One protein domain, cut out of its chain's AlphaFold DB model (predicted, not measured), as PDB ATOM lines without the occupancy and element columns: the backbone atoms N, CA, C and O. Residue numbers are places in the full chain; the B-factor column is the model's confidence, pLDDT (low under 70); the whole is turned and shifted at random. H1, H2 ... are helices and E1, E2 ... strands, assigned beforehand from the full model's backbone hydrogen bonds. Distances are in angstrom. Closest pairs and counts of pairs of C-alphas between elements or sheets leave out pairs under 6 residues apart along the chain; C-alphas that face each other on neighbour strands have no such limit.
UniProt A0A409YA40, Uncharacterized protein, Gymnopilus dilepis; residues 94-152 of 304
ATOM      1  N   ARG A  94      66.150  33.146  88.862       70.94
ATOM      2  CA  ARG A  94      66.875  33.146  90.126       70.94
ATOM      3  C   ARG A  94      68.321  32.829  89.801       70.94
ATOM      4  O   ARG A  94      68.640  31.719  89.378       70.94
ATOM      5  N   CYS A  95      69.154  33.846  89.950       74.25
ATOM      6  CA  CYS A  95      70.588  33.770  89.748       74.25
ATOM      7  C   CYS A  95      71.285  33.967  91.086       74.25
ATOM      8  O   CYS A  95      70.859  34.800  91.894       74.25
ATOM      9  N   ASP A  96      72.354  33.217  91.316       70.50
ATOM     10  CA  ASP A  96      73.263  33.510  92.413       70.50
ATOM     11  C   ASP A  96      74.150  34.683  91.982       70.50
ATOM     12  O   ASP A  96      75.017  34.541  91.126       70.50
ATOM     13  N   ASN A  97      73.909  35.875  92.533       60.44
ATOM     14  CA  ASN A  97      74.582  37.118  92.125       60.44
ATOM     15  C   ASN A  97      76.047  37.214  92.594       60.44
ATOM     16  O   ASN A  97      76.627  38.303  92.619       60.44
ATOM     17  N   ARG A  98      76.673  36.092  92.954       60.41
ATOM     18  CA  ARG A  98      78.117  36.015  93.171       60.41
ATOM     19  C   ARG A  98      78.812  36.036  91.816       60.41
ATOM     20  O   ARG A  98      79.237  35.006  91.309       60.41
ATOM     21  N   GLY A  99      78.890  37.221  91.217       56.22
ATOM     22  CA  GLY A  99      79.651  37.430  89.994       56.22
ATOM     23  C   GLY A  99      81.098  36.999  90.214       56.22
ATOM     24  O   GLY A  99      81.811  37.594  91.020       56.22
ATOM     25  N   LEU A 100      81.518  35.956  89.511       59.94
ATOM     26  CA  LEU A 100      82.885  35.467  89.530       59.94
ATOM     27  C   LEU A 100      83.671  36.200  88.443       59.94
ATOM     28  O   LEU A 100      83.334  36.133  87.258       59.94
ATOM     29  N   LEU A 101      84.748  36.875  88.851       57.50
ATOM     30  CA  LEU A 101      85.761  37.441  87.956       57.50
ATOM     31  C   LEU A 101      86.652  36.314  87.408       57.50
ATOM     32  O   LEU A 101      87.852  36.263  87.655       57.50
ATOM     33  N   SER A 102      86.039  35.356  86.717       59.53
ATOM     34  CA  SER A 102      86.724  34.230  86.084       59.53
ATOM     35  C   SER A 102      86.785  34.444  84.575       59.53
ATOM     36  O   SER A 102      85.825  34.917  83.973       59.53
ATOM     37  N   ARG A 103      87.899  34.061  83.944       61.22
ATOM     38  CA  ARG A 103      88.002  34.005  82.473       61.22
ATOM     39  C   ARG A 103      87.218  32.836  81.876       61.22
ATOM     40  O   ARG A 103      86.883  32.866  80.697       61.22
ATOM     41  N   HIS A 104      86.909  31.834  82.699       68.38
ATOM     42  CA  HIS A 104      86.304  30.569  82.293       68.38
ATOM     43  C   HIS A 104      84.930  30.356  82.941       68.38
ATOM     44  O   HIS A 104      84.728  30.822  84.072       68.38
ATOM     45  N   PRO A 105      84.014  29.614  82.285       75.19
ATOM     46  CA  PRO A 105      82.701  29.310  82.839       75.19
ATOM     47  C   PRO A 105      82.829  28.561  84.175       75.19
ATOM     48  O   PRO A 105      83.575  27.578  84.252       75.19
ATOM     49  N   PRO A 106      82.116  28.983  85.234       76.88
ATOM     50  CA  PRO A 106      82.150  28.298  86.513       76.88
ATOM     51  C   PRO A 106      81.427  26.954  86.421       76.88
ATOM     52  O   PRO A 106      80.480  26.777  85.652       76.88
ATOM     53  N   LYS A 107      81.843  26.005  87.262       79.88
ATOM     54  CA  LYS A 107      81.016  24.832  87.547       79.88
ATOM     55  C   LYS A 107      79.863  25.279  88.437       79.88
ATOM     56  O   LYS A 107      80.091  25.644  89.588       79.88
ATOM     57  N   CYS A 108      78.655  25.268  87.892       79.00
ATOM     58  CA  CYS A 108      77.462  25.601  88.650       79.00
ATOM     59  C   CYS A 108      76.968  24.403  89.479       79.00
ATOM     60  O   CYS A 108      77.207  23.256  89.088       79.00
ATOM     61  N   PRO A 109      76.302  24.649  90.623       77.88
ATOM     62  CA  PRO A 109      75.568  23.620  91.358       77.88
ATOM     63  C   PRO A 109      74.508  22.943  90.478       77.88
ATOM     64  O   PRO A 109      74.090  23.511  89.468       77.88
ATOM     65  N   CYS A 110      74.063  21.748  90.878       68.31
ATOM     66  CA  CYS A 110      73.049  20.985  90.146       68.31
ATOM     67  C   CYS A 110      71.817  21.849  89.817       68.31
ATOM     68  O   CYS A 110      71.391  22.671  90.630       68.31
ATOM     69  N   ASP A 111      71.284  21.664  88.608       77.62
ATOM     70  CA  ASP A 111      70.143  22.384  88.020       77.62
ATOM     71  C   ASP A 111      70.368  23.869  87.687       77.62
ATOM     72  O   ASP A 111      69.449  24.542  87.217       77.62
ATOM     73  N   MET A 112      71.583  24.392  87.875       78.94
ATOM     74  CA  MET A 112      71.956  25.732  87.428       78.94
ATOM     75  C   MET A 112      72.884  25.683  86.215       78.94
ATOM     76  O   MET A 112      73.788  24.856  86.114       78.94
ATOM     77  N   VAL A 113      72.704  26.643  85.317       81.81
ATOM     78  CA  VAL A 113      73.545  26.857  84.143       81.81
ATOM     79  C   VAL A 113      74.395  28.119  84.309       81.81
ATOM     80  O   VAL A 113      73.932  29.106  84.893       81.81
ATOM     81  N   PRO A 114      75.644  28.115  83.811       84.19
ATOM     82  CA  PRO A 114      76.484  29.303  83.823       84.19
ATOM     83  C   PRO A 114      75.883  30.362  82.900       84.19
ATOM     84  O   PRO A 114      75.456  30.039  81.792       84.19
ATOM     85  N   ARG A 115      75.890  31.618  83.342       88.62
ATOM     86  CA  ARG A 115      75.418  32.792  82.607       88.62
ATOM     87  C   ARG A 115      76.500  33.859  82.585       88.62
ATOM     88  O   ARG A 115      77.174  34.083  83.588       88.62
ATOM     89  N   VAL A 116      76.606  34.576  81.470       84.81
ATOM     90  CA  VAL A 116      77.316  35.859  81.423       84.81
ATOM     91  C   VAL A 116      76.332  37.013  81.584       84.81
ATOM     92  O   VAL A 116      75.457  37.245  80.741       84.81
ATOM     93  N   ASN A 117      76.459  37.739  82.694       81.38
ATOM     94  CA  ASN A 117      75.604  38.887  82.974       81.38
ATOM     95  C   ASN A 117      75.992  40.112  82.124       81.38
ATOM     96  O   ASN A 117      77.018  40.136  81.446       81.38
ATOM     97  N   LYS A 118      75.179  41.176  82.169       80.81
ATOM     98  CA  LYS A 118      75.399  42.401  81.369       80.81
ATOM     99  C   LYS A 118      76.732  43.111  81.649       80.81
ATOM    100  O   LYS A 118      77.144  43.938  80.847       80.81
ATOM    101  N   LYS A 119      77.391  42.815  82.774       80.50
ATOM    102  CA  LYS A 119      78.711  43.358  83.133       80.50
ATOM    103  C   LYS A 119      79.866  42.478  82.634       80.50
ATOM    104  O   LYS A 119      81.015  42.799  82.897       80.50
ATOM    105  N   GLY A 120      79.575  41.375  81.936       77.31
ATOM    106  CA  GLY A 120      80.576  40.433  81.437       77.31
ATOM    107  C   GLY A 120      81.107  39.462  82.493       77.31
ATOM    108  O   GLY A 120      82.115  38.808  82.254       77.31
ATOM    109  N   HIS A 121      80.465  39.365  83.662       82.44
ATOM    110  CA  HIS A 121      80.875  38.435  84.718       82.44
ATOM    111  C   HIS A 121      80.077  37.137  84.640       82.44
ATOM    112  O   HIS A 121      78.905  37.147  84.245       82.44
ATOM    113  N   TRP A 122      80.700  36.043  85.076       81.56
ATOM    114  CA  TRP A 122      80.035  34.752  85.175       81.56
ATOM    115  C   TRP A 122      79.239  34.630  86.472       81.56
ATOM    116  O   TRP A 122      79.750  34.935  87.549       81.56
ATOM    117  N   ASP A 123      78.014  34.131  86.374       85.38
ATOM    118  CA  ASP A 123      77.198  33.682  87.500       85.38
ATOM    119  C   ASP A 123      76.431  32.396  87.140       85.38
ATOM    120  O   ASP A 123      76.587  31.852  86.046       85.38
ATOM    121  N   CYS A 124      75.667  31.851  88.089       84.88
ATOM    122  CA  CYS A 124      74.881  30.631  87.907       84.88
ATOM    123  C   CYS A 124      73.391  30.950  88.045       84.88
ATOM    124  O   CYS A 124      72.977  31.586  89.017       84.88
ATOM    125  N   CYS A 125      72.584  30.498  87.088       83.75
ATOM    126  CA  CYS A 125      71.141  30.737  87.051       83.75
ATOM    127  C   CYS A 125      70.387  29.443  86.765       83.75
ATOM    128  O   CYS A 125      70.878  28.599  86.028       83.75
ATOM    129  N   TYR A 126      69.165  29.309  87.275       80.81
ATOM    130  CA  TYR A 126      68.319  28.157  86.930       80.81
ATOM    131  C   TYR A 126      67.849  28.175  85.470       80.81
ATOM    132  O   TYR A 126      67.726  27.125  84.859       80.81
ATOM    133  N   ASN A 127      67.600  29.363  84.905       82.19
ATOM    134  CA  ASN A 127      67.140  29.542  83.527       82.19
ATOM    135  C   ASN A 127      67.787  30.784  82.895       82.19
ATOM    136  O   ASN A 127      68.050  31.774  83.591       82.19
ATOM    137  N   LEU A 128      67.997  30.743  81.576       82.75
ATOM    138  CA  LEU A 128      68.490  31.860  80.764       82.75
ATOM    139  C   LEU A 128      67.375  32.390  79.863       82.75
ATOM    140  O   LEU A 128      66.593  31.618  79.311       82.75
ATOM    141  N   THR A 129      67.315  33.708  79.693       82.50
ATOM    142  CA  THR A 129      66.563  34.314  78.585       82.50
ATOM    143  C   THR A 129      67.287  34.068  77.257       82.50
ATOM    144  O   THR A 129      68.485  33.782  77.247       82.50
ATOM    145  N   SER A 130      66.592  34.213  76.126       77.44
ATOM    146  CA  SER A 130      67.184  34.028  74.791       77.44
ATOM    147  C   SER A 130      68.431  34.899  74.573       77.44
ATOM    148  O   SER A 130      69.456  34.399  74.120       77.44
ATOM    149  N   ASP A 131      68.390  36.166  74.994       77.75
ATOM    150  CA  ASP A 131      69.528  37.089  74.878       77.75
ATOM    151  C   ASP A 131      70.713  36.682  75.769       77.75
ATOM    152  O   ASP A 131      71.879  36.886  75.429       77.75
ATOM    153  N   GLU A 132      70.436  36.121  76.948       82.81
ATOM    154  CA  GLU A 132      71.478  35.634  77.853       82.81
ATOM    155  C   GLU A 132      72.100  34.336  77.367       82.81
ATOM    156  O   GLU A 132      73.299  34.152  77.567       82.81
ATOM    157  N   GLN A 133      71.319  33.470  76.721       83.81
ATOM    158  CA  GLN A 133      71.819  32.261  76.084       83.81
ATOM    159  C   GLN A 133      72.854  32.622  75.012       83.81
ATOM    160  O   GLN A 133      73.985  32.152  75.093       83.81
ATOM    161  N   VAL A 134      72.517  33.546  74.102       79.00
ATOM    162  CA  VAL A 134      73.429  34.006  73.036       79.00
ATOM    163  C   VAL A 134      74.733  34.560  73.616       79.00
ATOM    164  O   VAL A 134      75.807  34.067  73.284       79.00
ATOM    165  N   ARG A 135      74.662  35.513  74.558       81.38
ATOM    166  CA  ARG A 135      75.872  36.085  75.188       81.38
ATOM    167  C   ARG A 135      76.714  35.043  75.918       81.38
ATOM    168  O   ARG A 135      77.940  35.118  75.930       81.38
ATOM    169  N   THR A 136      76.053  34.106  76.589       83.31
ATOM    170  CA  THR A 136      76.729  33.047  77.336       83.31
ATOM    171  C   THR A 136      77.442  32.095  76.384       83.31
ATOM    172  O   THR A 136      78.567  31.697  76.671       83.31
ATOM    173  N   ASP A 137      76.832  31.753  75.252       79.31
ATOM    174  CA  ASP A 137      77.431  30.863  74.262       79.31
ATOM    175  C   ASP A 137      78.600  31.532  73.528       79.31
ATOM    176  O   ASP A 137      79.658  30.915  73.401       79.31
ATOM    177  N   GLU A 138      78.492  32.816  73.173       80.19
ATOM    178  CA  GLU A 138      79.619  33.610  72.653       80.19
ATOM    179  C   GLU A 138      80.785  33.664  73.651       80.19
ATOM    180  O   GLU A 138      81.949  33.457  73.297       80.19
ATOM    181  N   ALA A 139      80.490  33.892  74.932       76.38
ATOM    182  CA  ALA A 139      81.510  33.927  75.970       76.38
ATOM    183  C   ALA A 139      82.122  32.547  76.249       76.38
ATOM    184  O   ALA A 139      83.320  32.464  76.516       76.38
ATOM    185  N   LYS A 140      81.343  31.461  76.154       76.06
ATOM    186  CA  LYS A 140      81.858  30.084  76.220       76.06
ATOM    187  C   LYS A 140      82.767  29.785  75.038       76.06
ATOM    188  O   LYS A 140      83.823  29.208  75.260       76.06
ATOM    189  N   GLN A 141      82.403  30.189  73.820       70.56
ATOM    190  CA  GLN A 141      83.255  30.032  72.638       70.56
ATOM    191  C   GLN A 141      84.560  30.814  72.792       70.56
ATOM    192  O   GLN A 141      85.636  30.267  72.570       70.56
ATOM    193  N   LYS A 142      84.490  32.060  73.271       72.38
ATOM    194  CA  LYS A 142      85.680  32.869  73.556       72.38
ATOM    195  C   LYS A 142      86.550  32.256  74.653       72.38
ATOM    196  O   LYS A 142      87.767  32.214  74.510       72.38
ATOM    197  N   ALA A 143      85.949  31.769  75.737       66.12
ATOM    198  CA  ALA A 143      86.666  31.104  76.820       66.12
ATOM    199  C   ALA A 143      87.265  29.766  76.372       66.12
ATOM    200  O   ALA A 143      88.378  29.450  76.762       66.12
ATOM    201  N   PHE A 144      86.567  29.006  75.525       57.91
ATOM    202  CA  PHE A 144      87.085  27.797  74.893       57.91
ATOM    203  C   PHE A 144      88.302  28.118  74.026       57.91
ATOM    204  O   PHE A 144      89.339  27.498  74.212       57.91
ATOM    205  N   HIS A 145      88.227  29.154  73.191       51.69
ATOM    206  CA  HIS A 145      89.348  29.578  72.359       51.69
ATOM    207  C   HIS A 145      90.544  30.076  73.192       51.69
ATOM    208  O   HIS A 145      91.686  29.704  72.947       51.69
ATOM    209  N   LEU A 146      90.292  30.848  74.256       52.78
ATOM    210  CA  LEU A 146      91.327  31.240  75.223       52.78
ATOM    211  C   LEU A 146      91.891  30.039  75.987       52.78
ATOM    212  O   LEU A 146      93.071  30.023  76.315       52.78
ATOM    213  N   ARG A 147      91.073  29.021  76.261       46.97
ATOM    214  CA  ARG A 147      91.516  27.784  76.899       46.97
ATOM    215  C   ARG A 147      92.356  26.942  75.950       46.97
ATOM    216  O   ARG A 147      93.350  26.416  76.404       46.97
ATOM    217  N   GLU A 148      92.035  26.867  74.662       38.66
ATOM    218  CA  GLU A 148      92.905  26.253  73.647       38.66
ATOM    219  C   GLU A 148      94.279  26.942  73.581       38.66
ATOM    220  O   GLU A 148      95.298  26.267  73.420       38.66
ATOM    221  N   ILE A 149      94.309  28.266  73.779       40.41
ATOM    222  CA  ILE A 149      95.540  29.056  73.914       40.41
ATOM    223  C   ILE A 149      96.269  28.739  75.241       40.41
ATOM    224  O   ILE A 149      97.487  28.588  75.240       40.41
ATOM    225  N   GLU A 150      95.550  28.611  76.367       37.31
ATOM    226  CA  GLU A 150      96.113  28.391  77.715       37.31
ATOM    227  C   GLU A 150      96.463  26.911  78.036       37.31
ATOM    228  O   GLU A 150      97.346  26.667  78.854       37.31
ATOM    229  N   THR A 151      95.808  25.909  77.427       35.06
ATOM    230  CA  THR A 151      95.998  24.463  77.697       35.06
ATOM    231  C   THR A 151      96.943  23.753  76.729       35.06
ATOM    232  O   THR A 151      96.857  22.538  76.582       35.06
ATOM    233  N   ASP A 152      97.879  24.472  76.110       34.56
ATOM    234  CA  ASP A 152      99.106  23.867  75.560       34.56
ATOM    235  C   ASP A 152      98.856  22.738  74.522       34.56
ATOM    236  O   ASP A 152      99.592  21.759  74.412       34.56
TER     237      ASP A 152
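AT A GLANCE: This is residues 94 to 152 of the 304 residues of an uncharacterized protein of Gymnopilus dilepis (UniProt A0A409YA40). A small sheet of three short strands, with one long helix, H1, that passes beside edge strand E2 with its residues 132 to 140 and runs on past the sheet towards the last printed residue. A long loop, residues 101 to 112, leads back from the end of E1 to the start of E2. The printed part has 59 residues with three named strands and one named helix, in the order E1, E2, E3, H1; the sheet's order is E1, E3, E2, antiparallel throughout, and the class is mixed, helices and strands. The whole is compact, with a radius of gyration of the C-alphas of 11.3 A, yet elongated in outline, its C-alphas spanning 36 by 21 by 20 A.

IN THESE COORDINATES: In the sheet, E3 is residues 122 to 125, 9.9 A from first to last C-alpha. E1 is residues 95 to 100, 12.4 A long, and begins with C-alpha 95 at (70.588, 33.770, 89.748). E2 is residues 113 to 116, 10.1 A long. H1 is residues 130 to 150, 29.6 A long, from C-alpha 130 at (67.184, 34.028, 74.791) to C-alpha 150 at (96.113, 28.391, 77.715).

HOW THE PARTS SIT: E3 is the inner strand of the sheet, and E1 and E2 are its edge strands. E1 and E3 are antiparallel, with 163 degrees between their directions; N 96 and O 124 are 2.9 A apart and N 100 and O 122 are 2.8 A apart, both within hydrogen-bond range. E2 and E3 form a hairpin, antiparallel with 137 degrees between their directions; N 113 and O 125 are 2.8 A apart and N 123 and O 115 are 2.9 A apart, both within hydrogen-bond range. E1 and E2 are apart. H1 is on the sheet but only grazes it, with its residues 132 to 140. The closest C-alphas of E2 and H1 are those of Val 116 and Thr 136, 5.0 A apart. In H1, every O i to N i+4 pair is within hydrogen-bond range.

THE WHOLE: The two C-alphas farthest apart in the domain are those of Arg 94 and Asp 152, 36.6 A. The printed part has no cut. The link from E1 to E2 is long, with 12 residues, while those from E2 to E3 and from E3 to H1 are tight. The mean pLDDT of the printed part, the model's own confidence, is 71.2; 19 printed residues are under 70, namely residues 97 to 104, residue 110 and residues 143 to 152.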